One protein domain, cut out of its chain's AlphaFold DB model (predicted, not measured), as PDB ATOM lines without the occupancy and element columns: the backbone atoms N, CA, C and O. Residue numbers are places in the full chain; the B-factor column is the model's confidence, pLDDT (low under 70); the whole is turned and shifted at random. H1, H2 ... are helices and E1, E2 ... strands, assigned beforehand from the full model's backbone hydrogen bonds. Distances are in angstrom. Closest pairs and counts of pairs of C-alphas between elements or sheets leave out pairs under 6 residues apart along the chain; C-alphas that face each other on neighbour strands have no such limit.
ATOM      1  N   PHE A   3      31.988   3.490  -1.062       90.56
ATOM      2  CA  PHE A   3      31.045   3.830  -0.004       90.56
ATOM      3  C   PHE A   3      31.301   5.254   0.467       90.56
ATOM      4  O   PHE A   3      32.445   5.707   0.500       90.56
ATOM      5  N   GLU A   4      30.223   5.947   0.808       87.25
ATOM      6  CA  GLU A   4      30.272   7.286   1.373       87.25
ATOM      7  C   GLU A   4      30.117   7.200   2.887       87.25
ATOM      8  O   GLU A   4      29.120   6.675   3.379       87.25
ATOM      9  N   ASN A   5      31.106   7.725   3.603       80.75
ATOM     10  CA  ASN A   5      31.133   7.801   5.055       80.75
ATOM     11  C   ASN A   5      31.263   9.268   5.486       80.75
ATOM     12  O   ASN A   5      31.900  10.073   4.807       80.75
ATOM     13  N   PHE A   6      30.669   9.619   6.625       79.62
ATOM     14  CA  PHE A   6      30.812  10.939   7.237       79.62
ATOM     15  C   PHE A   6      31.527  10.779   8.576       79.62
ATOM     16  O   PHE A   6      31.050  10.059   9.448       79.62
ATOM     17  N   VAL A   7      32.675  11.434   8.718       75.50
ATOM     18  CA  VAL A   7      33.507  11.429   9.925       75.50
ATOM     19  C   VAL A   7      33.507  12.838  10.501       75.50
ATOM     20  O   VAL A   7      33.665  13.794   9.752       75.50
ATOM     21  N   GLU A   8      33.326  13.005  11.805       74.69
ATOM     22  CA  GLU A   8      33.445  14.328  12.427       74.69
ATOM     23  C   GLU A   8      34.918  14.743  12.525       74.69
ATOM     24  O   GLU A   8      35.780  13.965  12.938       74.69
ATOM     25  N   ASP A   9      35.233  15.971  12.113       71.50
ATOM     26  CA  ASP A   9      36.548  16.554  12.348       71.50
ATOM     27  C   ASP A   9      36.717  17.003  13.813       71.50
ATOM     28  O   ASP A   9      35.797  16.937  14.627       71.50
ATOM     29  N   ARG A  10      37.919  17.477  14.171       62.22
ATOM     30  CA  ARG A  10      38.236  17.922  15.543       62.22
ATOM     31  C   ARG A  10      37.358  19.075  16.049       62.22
ATOM     32  O   ARG A  10      37.334  19.309  17.255       62.22
ATOM     33  N   ASP A  11      36.665  19.773  15.153       66.00
ATOM     34  CA  ASP A  11      35.763  20.881  15.458       66.00
ATOM     35  C   ASP A  11      34.279  20.448  15.409       66.00
ATOM     36  O   ASP A  11      33.384  21.296  15.482       66.00
ATOM     37  N   GLY A  12      34.005  19.140  15.288       66.81
ATOM     38  CA  GLY A  12      32.663  18.555  15.244       66.81
ATOM     39  C   GLY A  12      31.936  18.760  13.913       66.81
ATOM     40  O   GLY A  12      30.708  18.675  13.861       66.81
ATOM     41  N   ARG A  13      32.649  19.085  12.828       73.75
ATOM     42  CA  ARG A  13      32.044  19.258  11.500       73.75
ATOM     43  C   ARG A  13      32.094  17.940  10.729       73.75
ATOM     44  O   ARG A  13      33.143  17.299  10.693       73.75
ATOM     45  N   PRO A  14      31.002  17.539  10.059       72.38
ATOM     46  CA  PRO A  14      30.995  16.322   9.264       72.38
ATOM     47  C   PRO A  14      31.885  16.493   8.027       72.38
ATOM     48  O   PRO A  14      31.635  17.332   7.160       72.38
ATOM     49  N   ARG A  15      32.913  15.659   7.930       78.94
ATOM     50  CA  ARG A  15      33.786  15.491   6.775       78.94
ATOM     51  C   ARG A  15      33.371  14.243   6.010       78.94
ATOM     52  O   ARG A  15      33.314  13.148   6.559       78.94
ATOM     53  N   ARG A  16      33.112  14.409   4.718       83.19
ATOM     54  CA  ARG A  16      32.833  13.298   3.810       83.19
ATOM     55  C   ARG A  16      34.125  12.566   3.455       83.19
ATOM     56  O   ARG A  16      35.122  13.195   3.098       83.19
ATOM     57  N   GLU A  17      34.085  11.245   3.510       83.88
ATOM     58  CA  GLU A  17      35.172  10.357   3.119       83.88
ATOM     59  C   GLU A  17      34.647   9.226   2.233       83.88
ATOM     60  O   GLU A  17      33.523   8.752   2.398       83.88
ATOM     61  N   LEU A  18      35.465   8.815   1.263       87.50
ATOM     62  CA  LEU A  18      35.095   7.818   0.266       87.50
ATOM     63  C   LEU A  18      36.002   6.597   0.384       87.50
ATOM     64  O   LEU A  18      37.215   6.698   0.203       87.50
ATOM     65  N   ASP A  19      35.403   5.438   0.640       88.44
ATOM     66  CA  ASP A  19      36.121   4.182   0.838       88.44
ATOM     67  C   ASP A  19      35.867   3.214  -0.319       88.44
ATOM     68  O   ASP A  19      34.723   2.973  -0.707       88.44
ATOM     69  N   ALA A  20      36.924   2.614  -0.871       90.06
ATOM     70  CA  ALA A  20      36.784   1.643  -1.954       90.06
ATOM     71  C   ALA A  20      35.983   0.410  -1.513       90.06
ATOM     72  O   ALA A  20      36.321  -0.254  -0.532       90.06
ATOM     73  N   ALA A  21      34.932   0.086  -2.269       90.25
ATOM     74  CA  ALA A  21      34.087  -1.068  -1.994       90.25
ATOM     75  C   ALA A  21      34.778  -2.364  -2.446       90.25
ATOM     76  O   ALA A  21      35.071  -2.543  -3.630       90.25
ATOM     77  N   TYR A  22      34.992  -3.291  -1.513       88.00
ATOM     78  CA  TYR A  22      35.482  -4.642  -1.802       88.00
ATOM     79  C   TYR A  22      34.349  -5.565  -2.252       88.00
ATOM     80  O   TYR A  22      34.532  -6.428  -3.110       88.00
ATOM     81  N   ARG A  23      33.169  -5.382  -1.656       88.88
ATOM     82  CA  ARG A  23      31.983  -6.211  -1.868       88.88
ATOM     83  C   ARG A  23      30.719  -5.448  -1.499       88.88
ATOM     84  O   ARG A  23      30.768  -4.519  -0.694       88.88
ATOM     85  N   ILE A  24      29.598  -5.871  -2.069       91.12
ATOM     86  CA  ILE A  24      28.290  -5.234  -1.904       91.12
ATOM     87  C   ILE A  24      27.195  -6.280  -1.612       91.12
ATOM     88  O   ILE A  24      27.461  -7.476  -1.630       91.12
ATOM     89  N   ARG A  25      25.987  -5.861  -1.240       89.31
ATOM     90  CA  ARG A  25      24.841  -6.686  -0.829       89.31
ATOM     91  C   ARG A  25      23.619  -6.033  -1.461       89.31
ATOM     92  O   ARG A  25      23.645  -4.825  -1.706       89.31
ATOM     93  N   PRO A  26      22.560  -6.805  -1.722       89.75
ATOM     94  CA  PRO A  26      21.311  -6.216  -2.158       89.75
ATOM     95  C   PRO A  26      20.803  -5.158  -1.168       89.75
ATOM     96  O   PRO A  26      20.703  -5.432   0.025       89.75
ATOM     97  N   GLY A  27      20.482  -3.964  -1.671       88.31
ATOM     98  CA  GLY A  27      19.981  -2.835  -0.877       88.31
ATOM     99  C   GLY A  27      21.000  -1.714  -0.654       88.31
ATOM    100  O   GLY A  27      20.612  -0.592  -0.334       88.31
ATOM    101  N   ASP A  28      22.287  -1.975  -0.879       90.44
ATOM    102  CA  ASP A  28      23.346  -0.979  -0.734       90.44
ATOM    103  C   ASP A  28      23.254   0.156  -1.761       90.44
ATOM    104  O   ASP A  28      22.818  -0.032  -2.907       90.44
ATOM    105  N   ALA A  29      23.756   1.322  -1.353       92.00
ATOM    106  CA  ALA A  29      23.989   2.476  -2.209       92.00
ATOM    107  C   ALA A  29      25.494   2.763  -2.306       92.00
ATOM    108  O   ALA A  29      26.202   2.769  -1.303       92.00
ATOM    109  N   LEU A  30      25.980   2.985  -3.525       93.19
ATOM    110  CA  LEU A  30      27.398   3.122  -3.851       93.19
ATOM    111  C   LEU A  30      27.604   4.324  -4.757       93.19
ATOM    112  O   LEU A  30      26.770   4.611  -5.614       93.19
ATOM    113  N   LEU A  31      28.764   4.952  -4.654       93.12
ATOM    114  CA  LEU A  31      29.228   5.920  -5.633       93.12
ATOM    115  C   LEU A  31      30.121   5.238  -6.669       93.12
ATOM    116  O   LEU A  31      31.023   4.454  -6.356       93.12
ATOM    117  N   ILE A  32      29.881   5.538  -7.936       94.12
ATOM    118  CA  ILE A  32      30.797   5.210  -9.022       94.12
ATOM    119  C   ILE A  32      31.583   6.472  -9.324       94.12
ATOM    120  O   ILE A  32      30.982   7.467  -9.706       94.12
ATOM    121  N   GLN A  33      32.899   6.412  -9.142       93.25
ATOM    122  CA  GLN A  33      33.803   7.490  -9.511       93.25
ATOM    123  C   GLN A  33      34.423   7.192 -10.874       93.25
ATOM    124  O   GLN A  33      34.970   6.105 -11.078       93.25
ATOM    125  N   VAL A  34      34.355   8.169 -11.769       92.44
ATOM    126  CA  VAL A  34      35.142   8.234 -13.001       92.44
ATOM    127  C   VAL A  34      36.130   9.378 -12.829       92.44
ATOM    128  O   VAL A  34      35.736  10.477 -12.451       92.44
ATOM    129  N   SER A  35      37.411   9.110 -13.051       90.00
ATOM    130  CA  SER A  35      38.454  10.135 -13.031       90.00
ATOM    131  C   SER A  35      39.014  10.257 -14.439       90.00
ATOM    132  O   SER A  35      39.776   9.390 -14.866       90.00
ATOM    133  N   ASP A  36      38.569  11.284 -15.151       89.06
ATOM    134  CA  ASP A  36      38.910  11.562 -16.543       89.06
ATOM    135  C   ASP A  36      38.986  13.085 -16.769       89.06
ATOM    136  O   ASP A  36      37.963  13.725 -17.013       89.06
ATOM    137  N   PRO A  37      40.184  13.684 -16.652       86.94
ATOM    138  CA  PRO A  37      40.380  15.118 -16.858       86.94
ATOM    139  C   PRO A  37      40.011  15.618 -18.256       86.94
ATOM    140  O   PRO A  37      39.784  16.811 -18.412       86.94
ATOM    141  N   ASP A  38      39.948  14.741 -19.263       85.38
ATOM    142  CA  ASP A  38      39.653  15.141 -20.643       85.38
ATOM    143  C   ASP A  38      38.165  15.492 -20.833       85.38
ATOM    144  O   ASP A  38      37.785  16.157 -21.798       85.38
ATOM    145  N   MET A  39      37.310  15.065 -19.898       86.69
ATOM    146  CA  MET A  39      35.867  15.312 -19.921       86.69
ATOM    147  C   MET A  39      35.430  16.573 -19.160       86.69
ATOM    148  O   MET A  39      34.237  16.871 -19.167       86.69
ATOM    149  N   ASP A  40      36.366  17.295 -18.540       84.75
ATOM    150  CA  ASP A  40      36.164  18.628 -17.949       84.75
ATOM    151  C   ASP A  40      36.344  19.680 -19.054       84.75
ATOM    152  O   ASP A  40      37.457  20.098 -19.396       84.75
ATOM    153  N   ALA A  41      35.244  20.017 -19.724       82.00
ATOM    154  CA  ALA A  41      35.248  20.817 -20.947       82.00
ATOM    155  C   ALA A  41      34.614  22.198 -20.754       82.00
ATOM    156  O   ALA A  41      34.809  23.089 -21.595       82.00
ATOM    157  N   THR A  42      33.839  22.388 -19.685       83.12
ATOM    158  CA  THR A  42      33.088  23.609 -19.410       83.12
ATOM    159  C   THR A  42      33.365  24.147 -18.003       83.12
ATOM    160  O   THR A  42      33.789  23.421 -17.119       83.12
ATOM    161  N   PRO A  43      33.139  25.450 -17.749       74.38
ATOM    162  CA  PRO A  43      33.186  25.997 -16.390       74.38
ATOM    163  C   PRO A  43      32.004  25.562 -15.501       74.38
ATOM    164  O   PRO A  43      31.975  25.906 -14.318       74.38
ATOM    165  N   GLU A  44      30.991  24.912 -16.080       81.00
ATOM    166  CA  GLU A  44      29.832  24.355 -15.383       81.00
ATOM    167  C   GLU A  44      30.057  22.866 -15.066       81.00
ATOM    168  O   GLU A  44      31.004  22.271 -15.552       81.00
ATOM    169  N   ALA A  45      29.184  22.247 -14.261       82.00
ATOM    170  CA  ALA A  45      29.307  20.819 -13.959       82.00
ATOM    171  C   ALA A  45      29.117  19.961 -15.219       82.00
ATOM    172  O   ALA A  45      27.996  19.866 -15.742       82.00
ATOM    173  N   ASP A  46      30.173  19.280 -15.653       88.56
ATOM    174  CA  ASP A  46      30.099  18.328 -16.752       88.56
ATOM    175  C   ASP A  46      29.557  16.963 -16.292       88.56
ATOM    176  O   ASP A  46      29.491  16.625 -15.102       88.56
ATOM    177  N   ALA A  47      29.095  16.159 -17.253       89.81
ATOM    178  CA  ALA A  47      28.537  14.844 -16.970       89.81
ATOM    179  C   ALA A  47      28.963  13.783 -17.984       89.81
ATOM    180  O   ALA A  47      28.897  13.976 -19.199       89.81
ATOM    181  N   VAL A  48      29.301  12.603 -17.469       92.12
ATOM    182  CA  VAL A  48      29.700  11.433 -18.254       92.12
ATOM    183  C   VAL A  48      28.731  10.272 -18.049       92.12
ATOM    184  O   VAL A  48      28.181  10.060 -16.967       92.12
ATOM    185  N   ALA A  49      28.501   9.492 -19.105       93.00
ATOM    186  CA  ALA A  49      27.632   8.322 -19.043       93.00
ATOM    187  C   ALA A  49      28.421   7.077 -18.613       93.00
ATOM    188  O   ALA A  49      29.429   6.731 -19.227       93.00
ATOM    189  N   VAL A  50      27.915   6.363 -17.608       94.31
ATOM    190  CA  VAL A  50      28.478   5.096 -17.125       94.31
ATOM    191  C   VAL A  50      27.429   4.000 -17.256       94.31
ATOM    192  O   VAL A  50      26.305   4.151 -16.779       94.31
ATOM    193  N   GLN A  51      27.782   2.883 -17.889       94.94
ATOM    194  CA  GLN A  51      26.901   1.721 -17.998       94.94
ATOM    195  C   GLN A  51      27.185   0.737 -16.870       94.94
ATOM    196  O   GLN A  51      28.318   0.307 -16.689       94.94
ATOM    197  N   VAL A  52      26.157   0.349 -16.124       94.25
ATOM    198  CA  VAL A  52      26.275  -0.580 -14.998       94.25
ATOM    199  C   VAL A  52      25.456  -1.833 -15.269       94.25
ATOM    200  O   VAL A  52      24.302  -1.743 -15.667       94.25
ATOM    201  N   SER A  53      26.027  -3.010 -15.045       92.56
ATOM    202  CA  SER A  53      25.348  -4.296 -15.243       92.56
ATOM    203  C   SER A  53      25.683  -5.285 -14.129       92.56
ATOM    204  O   SER A  53      26.721  -5.169 -13.474       92.56
ATOM    205  N   ALA A  54      24.795  -6.254 -13.910       91.00
ATOM    206  CA  ALA A  54      24.985  -7.370 -12.989       91.00
ATOM    207  C   ALA A  54      24.326  -8.629 -13.573       91.00
ATOM    208  O   ALA A  54      23.164  -8.586 -13.985       91.00
ATOM    209  N   GLY A  55      25.068  -9.739 -13.627       81.38
ATOM    210  CA  GLY A  55      24.582 -10.991 -14.222       81.38
ATOM    211  C   GLY A  55      24.117 -10.820 -15.677       81.38
ATOM    212  O   GLY A  55      24.770 -10.135 -16.462       81.38
ATOM    213  N   ASP A  56      22.970 -11.419 -16.017       77.69
ATOM    214  CA  ASP A  56      22.375 -11.403 -17.369       77.69
ATOM    215  C   ASP A  56      21.379 -10.244 -17.603       77.69
ATOM    216  O   ASP A  56      20.563 -10.276 -18.528       77.69
ATOM    217  N   GLN A  57      21.378  -9.229 -16.736       76.44
ATOM    218  CA  GLN A  57      20.416  -8.126 -16.806       76.44
ATOM    219  C   GLN A  57      20.829  -7.049 -17.821       76.44
ATOM    220  O   GLN A  57      22.024  -6.837 -18.046       76.44
ATOM    221  N   PRO A  58      19.863  -6.326 -18.426       81.50
ATOM    222  CA  PRO A  58      20.184  -5.205 -19.300       81.50
ATOM    223  C   PRO A  58      20.945  -4.111 -18.530       81.50
ATOM    224  O   PRO A  58      20.603  -3.829 -17.378       81.50
ATOM    225  N   PRO A  59      21.957  -3.475 -19.146       86.31
ATOM    226  CA  PRO A  59      22.754  -2.456 -18.480       86.31
ATOM    227  C   PRO A  59      21.920  -1.209 -18.161       86.31
ATOM    228  O   PRO A  59      21.156  -0.711 -18.990       86.31
ATOM    229  N   LEU A  60      22.106  -0.684 -16.954       90.88
ATOM    230  CA  LEU A  60      21.570   0.580 -16.475       90.88
ATOM    231  C   LEU A  60      22.566   1.701 -16.787       90.88
ATOM    232  O   LEU A  60      23.697   1.676 -16.310       90.88
ATOM    233  N   THR A  61      22.148   2.707 -17.551       93.25
ATOM    234  CA  THR A  61      22.974   3.897 -17.801       93.25
ATOM    235  C   THR A  61      22.764   4.925 -16.693       93.25
ATOM    236  O   THR A  61      21.644   5.393 -16.480       93.25
ATOM    237  N   LEU A  62      23.845   5.301 -16.016       93.00
ATOM    238  CA  LEU A  62      23.887   6.370 -15.024       93.00
ATOM    239  C   LEU A  62      24.623   7.589 -15.586       93.00
ATOM    240  O   LEU A  62      25.547   7.454 -16.385       93.00
ATOM    241  N   SER A  63      24.210   8.776 -15.145       93.38
ATOM    242  CA  SER A  63      24.912  10.033 -15.414       93.38
ATOM    243  C   SER A  63      25.789  10.344 -14.205       93.38
ATOM    244  O   SER A  63      25.248  10.619 -13.133       93.38
ATOM    245  N   ALA A  64      27.108  10.251 -14.357       91.88
ATOM    246  CA  ALA A  64      28.066  10.714 -13.359       91.88
ATOM    247  C   ALA A  64      28.331  12.199 -13.595       91.88
ATOM    248  O   ALA A  64      28.564  12.591 -14.733       91.88
ATOM    249  N   VAL A  65      28.239  13.009 -12.548       91.38
ATOM    250  CA  VAL A  65      28.344  14.475 -12.623       91.38
ATOM    251  C   VAL A  65      29.565  14.915 -11.829       91.38
ATOM    252  O   VAL A  65      29.893  14.272 -10.828       91.38
ATOM    253  N   GLU A  66      30.239  15.971 -12.276       88.19
ATOM    254  CA  GLU A  66      31.377  16.537 -11.553       88.19
ATOM    255  C   GLU A  66      31.015  16.989 -10.143       88.19
ATOM    256  O   GLU A  66      29.942  17.541  -9.872       88.19
ATOM    257  N   GLU A  67      31.940  16.738  -9.226       78.56
ATOM    258  CA  GLU A  67      31.779  17.120  -7.836       78.56
ATOM    259  C   GLU A  67      32.073  18.611  -7.643       78.56
ATOM    260  O   GLU A  67      33.047  19.148  -8.163       78.56
ATOM    261  N   ARG A  68      31.245  19.299  -6.852       74.12
ATOM    262  CA  ARG A  68      31.519  20.681  -6.446       74.12
ATOM    263  C   ARG A  68      32.717  20.720  -5.498       74.12
ATOM    264  O   ARG A  68      32.740  19.961  -4.535       74.12
ATOM    265  N   ASP A  69      33.649  21.644  -5.715       68.50
ATOM    266  CA  ASP A  69      34.803  21.857  -4.841       68.50
ATOM    267  C   ASP A  69      34.343  22.300  -3.436       68.50
ATOM    268  O   ASP A  69      33.810  23.405  -3.273       68.50
ATOM    269  N   PRO A  70      34.534  21.462  -2.400       61.38
ATOM    270  CA  PRO A  70      34.127  21.791  -1.040       61.38
ATOM    271  C   PRO A  70      35.017  22.864  -0.385       61.38
ATOM    272  O   PRO A  70      34.652  23.386   0.667       61.38
ATOM    273  N   GLY A  71      36.170  23.205  -0.978       63.41
ATOM    274  CA  GLY A  71      37.066  24.277  -0.531       63.41
ATOM    275  C   GLY A  71      36.766  25.652  -1.138       63.41
ATOM    276  O   GLY A  71      37.458  26.623  -0.816       63.41
ATOM    277  N   ALA A  72      35.756  25.749  -2.006       63.38
ATOM    278  CA  ALA A  72      35.393  26.978  -2.695       63.38
ATOM    279  C   ALA A  72      34.917  28.077  -1.718       63.38
ATOM    280  O   ALA A  72      34.136  27.793  -0.804       63.38
ATOM    281  N   PRO A  73      35.320  29.350  -1.909       65.38
ATOM    282  CA  PRO A  73      34.771  30.473  -1.153       65.38
ATOM    283  C   PRO A  73      33.243  30.551  -1.263       65.38
ATOM    284  O   PRO A  73      32.663  30.301  -2.321       65.38
ATOM    285  N   GLU A  74      32.586  30.956  -0.177       57.62
ATOM    286  CA  GLU A  74      31.128  31.076  -0.113       57.62
ATOM    287  C   GLU A  74      30.605  32.018  -1.221       57.62
ATOM    288  O   GLU A  74      31.029  33.169  -1.330       57.62
ATOM    289  N   GLY A  75      29.706  31.516  -2.078       61.09
ATOM    290  CA  GLY A  75      29.168  32.250  -3.233       61.09
ATOM    291  C   GLY A  75      29.906  32.038  -4.562       61.09
ATOM    292  O   GLY A  75      29.491  32.612  -5.568       61.09
ATOM    293  N   VAL A  76      30.952  31.205  -4.593       64.44
ATOM    294  CA  VAL A  76      31.636  30.774  -5.820       64.44
ATOM    295  C   VAL A  76      31.308  29.296  -6.083       64.44
ATOM    296  O   VAL A  76      31.442  28.446  -5.201       64.44
ATOM    297  N   GLU A  77      30.816  28.981  -7.281       61.19
ATOM    298  CA  GLU A  77      30.635  27.602  -7.747       61.19
ATOM    299  C   GLU A  77      31.882  27.194  -8.532       61.19
ATOM    300  O   GLU A  77      32.071  27.615  -9.668       61.19
ATOM    301  N   THR A  78      32.765  26.427  -7.896       67.88
ATOM    302  CA  THR A  78      33.879  25.736  -8.558       67.88
ATOM    303  C   THR A  78      33.675  24.233  -8.433       67.88
ATOM    304  O   THR A  78      33.088  23.765  -7.454       67.88
ATOM    305  N   TYR A  79      34.144  23.483  -9.425       74.69
ATOM    306  CA  TYR A  79      34.042  22.026  -9.493       74.69
ATOM    307  C   TYR A  79      35.438  21.398  -9.425       74.69
ATOM    308  O   TYR A  79      36.438  22.027  -9.780       74.69
ATOM    309  N   VAL A  80      35.518  20.175  -8.902       68.44
ATOM    310  CA  VAL A  80      36.738  19.369  -8.884       68.44
ATOM    311  C   VAL A  80      36.917  18.784 -10.281       68.44
ATOM    312  O   VAL A  80      36.389  17.716 -10.584       68.44
ATOM    313  N   GLY A  81      37.651  19.514 -11.121       74.62
ATOM    314  CA  GLY A  81      37.837  19.179 -12.530       74.62
ATOM    315  C   GLY A  81      38.305  17.742 -12.759       74.62
ATOM    316  O   GLY A  81      39.279  17.282 -12.145       74.62
ATOM    317  N   GLY A  82      37.595  17.024 -13.630       81.44
ATOM    318  CA  GLY A  82      37.967  15.682 -14.075       81.44
ATOM    319  C   GLY A  82      37.582  14.538 -13.133       81.44
ATOM    320  O   GLY A  82      38.022  13.405 -13.353       81.44
ATOM    321  N   VAL A  83      36.794  14.782 -12.077       89.19
ATOM    322  CA  VAL A  83      36.276  13.734 -11.177       89.19
ATOM    323  C   VAL A  83      34.748  13.761 -11.149       89.19
ATOM    324  O   VAL A  83      34.134  14.698 -10.650       89.19
ATOM    325  N   PHE A  84      34.134  12.675 -11.621       91.00
ATOM    326  CA  PHE A  84      32.687  12.532 -11.779       91.00
ATOM    327  C   PHE A  84      32.147  11.427 -10.874       91.00
ATOM    328  O   PHE A  84      32.697  10.320 -10.850       91.00
ATOM    329  N   HIS A  85      31.012  11.662 -10.206       92.44
ATOM    330  CA  HIS A  85      30.343  10.656  -9.373       92.44
ATOM    331  C   HIS A  85      28.909  10.364  -9.821       92.44
ATOM    332  O   HIS A  85      28.128  11.267 -10.110       92.44
ATOM    333  N   ALA A  86      28.529   9.084  -9.818       92.94
ATOM    334  CA  ALA A  86      27.147   8.628  -9.976       92.94
ATOM    335  C   ALA A  86      26.705   7.772  -8.783       92.94
ATOM    336  O   ALA A  86      27.421   6.856  -8.380       92.94
ATOM    337  N   LEU A  87      25.496   8.012  -8.268       93.06
ATOM    338  CA  LEU A  87      24.890   7.173  -7.232       93.06
ATOM    339  C   LEU A  87      24.226   5.935  -7.851       93.06
ATOM    340  O   LEU A  87      23.226   6.038  -8.564       93.06
ATOM    341  N   LEU A  88      24.744   4.759  -7.517       94.12
ATOM    342  CA  LEU A  88      24.158   3.462  -7.820       94.12
ATOM    343  C   LEU A  88      23.413   2.942  -6.589       94.12
ATOM    344  O   LEU A  88      24.026   2.673  -5.559       94.12
ATOM    345  N   LYS A  89      22.100   2.742  -6.708       93.25
ATOM    346  CA  LYS A  89      21.309   1.997  -5.720       93.25
ATOM    347  C   LYS A  89      21.122   0.567  -6.192       93.25
ATOM    348  O   LYS A  89      20.934   0.345  -7.387       93.25
ATOM    349  N   THR A  90      21.134  -0.384  -5.271       93.06
ATOM    350  CA  THR A  90      20.922  -1.801  -5.576       93.06
ATOM    351  C   THR A  90      19.688  -2.340  -4.864       93.06
ATOM    352  O   THR A  90      19.230  -1.767  -3.878       93.06
ATOM    353  N   VAL A  91      19.115  -3.425  -5.379       92.19
ATOM    354  CA  VAL A  91      17.929  -4.078  -4.805       92.19
ATOM    355  C   VAL A  91      18.041  -5.591  -4.966       92.19
ATOM    356  O   VAL A  91      18.716  -6.066  -5.876       92.19
ATOM    357  N   ASP A  92      17.404  -6.361  -4.087       89.94
ATOM    358  CA  ASP A  92      17.388  -7.820  -4.202       89.94
ATOM    359  C   ASP A  92      16.581  -8.255  -5.428       89.94
ATOM    360  O   ASP A  92      15.371  -8.055  -5.502       89.94
ATOM    361  N   ALA A  93      17.252  -8.873  -6.403       88.31
ATOM    362  CA  ALA A  93      16.604  -9.352  -7.620       88.31
ATOM    363  C   ALA A  93      15.696 -10.577  -7.399       88.31
ATOM    364  O   ALA A  93      15.117 -11.089  -8.364       88.31
ATOM    365  N   SER A  94      15.623 -11.120  -6.181       86.31
ATOM    366  CA  SER A  94      14.618 -12.110  -5.780       86.31
ATOM    367  C   SER A  94      13.327 -11.472  -5.246       86.31
ATOM    368  O   SER A  94      12.275 -12.108  -5.312       86.31
ATOM    369  N   ASP A  95      13.364 -10.203  -4.822       88.12
ATOM    370  CA  ASP A  95      12.196  -9.455  -4.353       88.12
ATOM    371  C   ASP A  95      11.561  -8.648  -5.496       88.12
ATOM    372  O   ASP A  95      11.884  -7.486  -5.763       88.12
ATOM    373  N   ALA A  96      10.602  -9.274  -6.181       85.88
ATOM    374  CA  ALA A  96       9.890  -8.652  -7.295       85.88
ATOM    375  C   ALA A  96       9.134  -7.364  -6.905       85.88
ATOM    376  O   ALA A  96       8.958  -6.485  -7.752       85.88
ATOM    377  N   ALA A  97       8.691  -7.232  -5.650       86.94
ATOM    378  CA  ALA A  97       7.979  -6.046  -5.183       86.94
ATOM    379  C   ALA A  97       8.947  -4.875  -4.956       86.94
ATOM    380  O   ALA A  97       8.667  -3.758  -5.396       86.94
ATOM    381  N   ALA A  98      10.109  -5.134  -4.348       84.31
ATOM    382  CA  ALA A  98      11.154  -4.129  -4.158       84.31
ATOM    383  C   ALA A  98      11.746  -3.646  -5.494       84.31
ATOM    384  O   ALA A  98      11.949  -2.443  -5.678       84.31
ATOM    385  N   VAL A  99      11.950  -4.558  -6.455       86.38
ATOM    386  CA  VAL A  99      12.391  -4.215  -7.819       86.38
ATOM    387  C   VAL A  99      11.376  -3.299  -8.509       86.38
ATOM    388  O   VAL A  99      11.756  -2.270  -9.065       86.38
ATOM    389  N   ALA A 100      10.080  -3.623  -8.434       85.38
ATOM    390  CA  ALA A 100       9.028  -2.789  -9.016       85.38
ATOM    391  C   ALA A 100       8.930  -1.403  -8.347       85.38
ATOM    392  O   ALA A 100       8.643  -0.413  -9.021       85.38
ATOM    393  N   ALA A 101       9.189  -1.321  -7.038       87.62
ATOM    394  CA  ALA A 101       9.181  -0.070  -6.282       87.62
ATOM    395  C   ALA A 101      10.398   0.833  -6.567       87.62
ATOM    396  O   ALA A 101      10.311   2.049  -6.390       87.62
ATOM    397  N   SER A 102      11.517   0.264  -7.030       85.62
ATOM    398  CA  SER A 102      12.784   0.976  -7.246       85.62
ATOM    399  C   SER A 102      13.291   0.831  -8.690       85.62
ATOM    400  O   SER A 102      14.354   0.256  -8.912       85.62
ATOM    401  N   PRO A 103      12.605   1.408  -9.699       81.88
ATOM    402  CA  PRO A 103      12.910   1.186 -11.122       81.88
ATOM    403  C   PRO A 103      14.271   1.738 -11.584       81.88
ATOM    404  O   PRO A 103      14.702   1.455 -12.698       81.88
ATOM    405  N   LYS A 104      14.934   2.558 -10.757       85.06
ATOM    406  CA  LYS A 104      16.284   3.100 -10.998       85.06
ATOM    407  C   LYS A 104      17.383   2.371 -10.209       85.06
ATOM    408  O   LYS A 104      18.540   2.768 -10.301       85.06
ATOM    409  N   ALA A 105      17.031   1.376  -9.395       89.38
ATOM    410  CA  ALA A 105      18.000   0.546  -8.691       89.38
ATOM    411  C   ALA A 105      18.399  -0.644  -9.569       89.38
ATOM    412  O   ALA A 105      17.573  -1.157 -10.320       89.38
ATOM    413  N   LEU A 106      19.649  -1.086  -9.461       92.50
ATOM    414  CA  LEU A 106      20.147  -2.279 -10.135       92.50
ATOM    415  C   LEU A 106      19.766  -3.529  -9.322       92.50
ATOM    416  O   LEU A 106      20.226  -3.665  -8.183       92.50
ATOM    417  N   PRO A 107      18.949  -4.447  -9.863       92.44
ATOM    418  CA  PRO A 107      18.659  -5.709  -9.198       92.44
ATOM    419  C   PRO A 107      19.901  -6.608  -9.172       92.44
ATOM    420  O   PRO A 107      20.489  -6.887 -10.212       92.44
ATOM    421  N   ILE A 108      20.288  -7.110  -8.002       92.50
ATOM    422  CA  ILE A 108      21.468  -7.969  -7.821       92.50
ATOM    423  C   ILE A 108      21.155  -9.184  -6.943       92.50
ATOM    424  O   ILE A 108      20.205  -9.160  -6.156       92.50
ATOM    425  N   ARG A 109      21.951 -10.252  -7.062       91.12
ATOM    426  CA  ARG A 109      21.882 -11.467  -6.230       91.12
ATOM    427  C   ARG A 109      23.254 -11.824  -5.654       91.12
ATOM    428  O   ARG A 109      24.270 -11.535  -6.286       91.12
ATOM    429  N   PRO A 110      23.314 -12.484  -4.482       88.75
ATOM    430  CA  PRO A 110      24.556 -13.067  -3.979       88.75
ATOM    431  C   PRO A 110      25.265 -13.924  -5.038       88.75
ATOM    432  O   PRO A 110      24.648 -14.806  -5.632       88.75
ATOM    433  N   GLY A 111      26.556 -13.667  -5.258       86.94
ATOM    434  CA  GLY A 111      27.380 -14.315  -6.285       86.94
ATOM    435  C   GLY A 111      27.510 -13.532  -7.597       86.94
ATOM    436  O   GLY A 111      28.387 -13.856  -8.398       86.94
ATOM    437  N   ASP A 112      26.696 -12.492  -7.816       91.06
ATOM    438  CA  ASP A 112      26.844 -11.617  -8.981       91.06
ATOM    439  C   ASP A 112      28.128 -10.772  -8.892       91.06
ATOM    440  O   ASP A 112      28.621 -10.437  -7.814       91.06
ATOM    441  N   ILE A 113      28.646 -10.356 -10.049       91.81
ATOM    442  CA  ILE A 113      29.679  -9.317 -10.152       91.81
ATOM    443  C   ILE A 113      29.034  -8.100 -10.801       91.81
ATOM    444  O   ILE A 113      28.623  -8.167 -11.962       91.81
ATOM    445  N   VAL A 114      28.984  -6.985 -10.075       93.69
ATOM    446  CA  VAL A 114      28.540  -5.707 -10.634       93.69
ATOM    447  C   VAL A 114      29.692  -5.078 -11.399       93.69
ATOM    448  O   VAL A 114      30.795  -4.918 -10.869       93.69
ATOM    449  N   ARG A 115      29.428  -4.726 -12.654       94.44
ATOM    450  CA  ARG A 115      30.392  -4.136 -13.584       94.44
ATOM    451  C   ARG A 115      29.932  -2.742 -13.965       94.44
ATOM    452  O   ARG A 115      28.794  -2.583 -14.395       94.44
ATOM    453  N   ALA A 116      30.812  -1.759 -13.825       94.38
ATOM    454  CA  ALA A 116      30.620  -0.412 -14.347       94.38
ATOM    455  C   ALA A 116      31.597  -0.191 -15.503       94.38
ATOM    456  O   ALA A 116      32.794  -0.409 -15.331       94.38
ATOM    457  N   VAL A 117      31.081   0.221 -16.656       94.00
ATOM    458  CA  VAL A 117      31.837   0.456 -17.885       94.00
ATOM    459  C   VAL A 117      31.704   1.920 -18.282       94.00
ATOM    460  O   VAL A 117      30.594   2.444 -18.412       94.00
ATOM    461  N   TYR A 118      32.845   2.568 -18.469       93.44
ATOM    462  CA  TYR A 118      32.977   3.937 -18.950       93.44
ATOM    463  C   TYR A 118      33.812   3.934 -20.232       93.44
ATOM    464  O   TYR A 118      34.877   3.322 -20.266       93.44
ATOM    465  N   LEU A 119      33.331   4.600 -21.282       91.00
ATOM    466  CA  LEU A 119      34.060   4.714 -22.543       91.00
ATOM    467  C   LEU A 119      34.982   5.936 -22.493       91.00
ATOM    468  O   LEU A 119      34.529   7.056 -22.725       91.00
ATOM    469  N   ASP A 120      36.265   5.691 -22.247       88.44
ATOM    470  CA  ASP A 120      37.340   6.682 -22.336       88.44
ATOM    471  C   ASP A 120      37.628   6.942 -23.822       88.44
ATOM    472  O   ASP A 120      38.066   6.044 -24.551       88.44
ATOM    473  N   ARG A 121      37.284   8.144 -24.296       85.69
ATOM    474  CA  ARG A 121      37.359   8.518 -25.718       85.69
ATOM    475  C   ARG A 121      38.722   9.072 -26.120       85.69
ATOM    476  O   ARG A 121      39.098   8.899 -27.280       85.69
ATOM    477  N   GLU A 122      39.439   9.705 -25.194       82.12
ATOM    478  CA  GLU A 122      40.663  10.479 -25.450       82.12
ATOM    479  C   GLU A 122      41.904   9.837 -24.810       82.12
ATOM    480  O   GLU A 122      42.766  10.468 -24.216       82.12
ATOM    481  N   ASN A 123      42.048   8.529 -24.997       79.88
ATOM    482  CA  ASN A 123      43.124   7.780 -24.367       79.88
ATOM    483  C   ASN A 123      44.480   7.927 -25.092       79.88
ATOM    484  O   ASN A 123      44.577   7.734 -26.305       79.88
ATOM    485  N   THR A 124      45.569   8.130 -24.347       76.06
ATOM    486  CA  THR A 124      46.943   8.187 -24.890       76.06
ATOM    487  C   THR A 124      47.589   6.808 -25.097       76.06
ATOM    488  O   THR A 124      48.468   6.663 -25.947       76.06
ATOM    489  N   LEU A 125      47.141   5.770 -24.379       63.56
ATOM    490  CA  LEU A 125      47.639   4.388 -24.464       63.56
ATOM    491  C   LEU A 125      46.467   3.409 -24.251       63.56
ATOM    492  O   LEU A 125      46.018   3.242 -23.113       63.56
ATOM    493  N   PRO A 126      45.959   2.719 -25.295       63.50
ATOM    494  CA  PRO A 126      46.565   2.457 -26.608       63.50
ATOM    495  C   PRO A 126      46.295   3.482 -27.737       63.50
ATOM    496  O   PRO A 126      46.569   3.156 -28.890       63.50
ATOM    497  N   GLY A 127      45.785   4.691 -27.467       74.75
ATOM    498  CA  GLY A 127      45.585   5.712 -28.518       74.75
ATOM    499  C   GLY A 127      44.263   5.610 -29.295       74.75
ATOM    500  O   GLY A 127      44.105   6.239 -30.338       74.75
ATOM    501  N   ILE A 128      43.335   4.774 -28.826       85.25
ATOM    502  CA  ILE A 128      41.979   4.598 -29.365       85.25
ATOM    503  C   ILE A 128      40.980   4.637 -28.202       85.25
ATOM    504  O   ILE A 128      41.400   4.372 -27.073       85.25
ATOM    505  N   PRO A 129      39.684   4.903 -28.450       87.69
ATOM    506  CA  PRO A 129      38.667   4.795 -27.413       87.69
ATOM    507  C   PRO A 129      38.665   3.399 -26.773       87.69
ATOM    508  O   PRO A 129      38.660   2.392 -27.489       87.69
ATOM    509  N   VAL A 130      38.690   3.334 -25.441       89.75
ATOM    510  CA  VAL A 130      38.748   2.081 -24.671       89.75
ATOM    511  C   VAL A 130      37.705   2.083 -23.562       89.75
ATOM    512  O   VAL A 130      37.577   3.039 -22.804       89.75
ATOM    513  N   ASP A 131      37.015   0.956 -23.414       90.19
ATOM    514  CA  ASP A 131      36.147   0.707 -22.269       90.19
ATOM    515  C   ASP A 131      36.986   0.479 -21.000       90.19
ATOM    516  O   ASP A 131      37.761  -0.478 -20.891       90.19
ATOM    517  N   ARG A 132      36.825   1.364 -20.017       90.12
ATOM    518  CA  ARG A 132      37.353   1.227 -18.658       90.12
ATOM    519  C   ARG A 132      36.316   0.515 -17.802       90.12
ATOM    520  O   ARG A 132      35.149   0.902 -17.788       90.12
ATOM    521  N   GLU A 133      36.739  -0.513 -17.073       92.44
ATOM    522  CA  GLU A 133      35.841  -1.352 -16.279       92.44
ATOM    523  C   GLU A 133      36.210  -1.322 -14.790       92.44
ATOM    524  O   GLU A 133      37.349  -1.594 -14.410       92.44
ATOM    525  N   GLY A 134      35.221  -1.049 -13.939       90.94
ATOM    526  CA  GLY A 134      35.269  -1.307 -12.501       90.94
ATOM    527  C   GLY A 134      34.410  -2.520 -12.147       90.94
ATOM    528  O   GLY A 134      33.338  -2.708 -12.723       90.94
ATOM    529  N   ARG A 135      34.844  -3.332 -11.175       93.81
ATOM    530  CA  ARG A 135      34.108  -4.523 -10.712       93.81
ATOM    531  C   ARG A 135      33.957  -4.535  -9.197       93.81
ATOM    532  O   ARG A 135      34.885  -4.145  -8.495       93.81
ATOM    533  N   VAL A 136      32.822  -5.022  -8.704       92.31
ATOM    534  CA  VAL A 136      32.613  -5.309  -7.279       92.31
ATOM    535  C   VAL A 136      31.749  -6.560  -7.102       92.31
ATOM    536  O   VAL A 136      30.790  -6.773  -7.844       92.31
ATOM    537  N   MET A 137      32.121  -7.421  -6.153       90.81
ATOM    538  CA  MET A 137      31.442  -8.697  -5.899       90.81
ATOM    539  C   MET A 137      30.196  -8.493  -5.032       90.81
ATOM    540  O   MET A 137      30.250  -7.750  -4.053       90.81
ATOM    541  N   VAL A 138      29.096  -9.184  -5.330       89.62
ATOM    542  CA  VAL A 138      27.903  -9.218  -4.476       89.62
ATOM    543  C   VAL A 138      28.005 -10.411  -3.527       89.62
ATOM    544  O   VAL A 138      27.993 -11.561  -3.965       89.62
ATOM    545  N   CYS A 139      28.098 -10.162  -2.223       85.50
ATOM    546  CA  CYS A 139      28.102 -11.214  -1.211       85.50
ATOM    547  C   CYS A 139      26.701 -11.449  -0.629       85.50
ATOM    548  O   CYS A 139      25.865 -10.546  -0.566       85.50
TER     549      CYS A 139
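AT A GLANCE: This is residues 3 to 139 of the 779 residues of the protein "Outer membrane protein assembly factor BamD" of Lentisphaerae bacterium (UniProt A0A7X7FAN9). A strongly twisted sheet wraps round into a small, flattened, incompletely closed barrel: E3 and E6 make one wall, E4, E8 and E9 the other, E5 joins the walls on one side, and on the other residues 23 to 24 pair with residues 137 to 138 of E9. The hairpin E1 and E2 reaches away from this body as an arm, and the small helix H1 packs on E6 near the last residues of that strand. The printed part has 137 residues with nine strands and one helix, in the order E1 E2 E3 E4 E5 E6 H1 E7 E8 E9; its class is mostly strand. The branched sheet of seven strands is mixed, and the sheet of E1 and E2 is antiparallel. The whole is only just compact, close to loose, with a radius of gyration of the C-alphas of 16.9 A, and flat, spanning 47 by 47 by 25 A.

IN THESE COORDINATES: The longest strand, E6, residues 79 to 92, measures 34.6 A and bends by 89 degrees at residue 82; its C-alpha 79 is at (34.042, 22.026, -9.493). E3 is residues 29 to 35, E4 residues 47 to 54, E5 residues 60 to 68 with 24.6 A, E7 residues 106 to 108, and E8 residues 113 to 120. E9, residues 130 to 138, measures 25.6 A and ends at C-alpha (27.903, -9.218, -4.476). E1, residues 3 to 8, begins at C-alpha (31.045, 3.830, -0.004); E2 is residues 14 to 20 and H1 residues 96 to 101.

HOW THE PARTS SIT: E6 has three neighbours: E3 lies on one side, E5 on the other side, and E7 is parallel to its residues 90 to 92, with N 108 and O 91 2.8 A apart. E3 and E6 are antiparallel, with N 32 and O 86 2.8 A apart. E4, E5 and E6 form a meander, each strand the antiparallel neighbour of the one before; N 50 and O 62 are 2.9 A apart, N 85 and O 65 2.9 A. With E3, the antiparallel neighbour of E6, they make a Greek key. Antiparallel to E4 is E8, with N 53 and O 115 at 2.9 A, and E8 forms a hairpin with E9, with N 116 and O 134 at 2.9 A. E6, H1 and E7 are a strand-helix-strand unit, two parallel neighbour strands with a helix between, with a right-handed crossover. H1 is on the sheet at a height of 8.7 A, over E6; the closest C-alphas are those of Val 91 and Val 99, 6.3 A. In H1 every O i to N i+4 pair is within hydrogen-bond range. In the hairpin E1 and E2, N 5 and O 17 are 2.9 A apart; the closest C-alphas of E1 and E3 are those of Phe 3 and Leu 30, 5.3 A.

THE WHOLE: The C-alphas farthest apart, those of Asp 11 and Ile 128, are 48.1 A from each other. The printed part has no cut, and the link from E3 to E4, 11 residues, is long. Mean pLDDT of the printed part is 84.7; residues 10 to 12, 69 to 78, 80 and 125 to 126 are under 70.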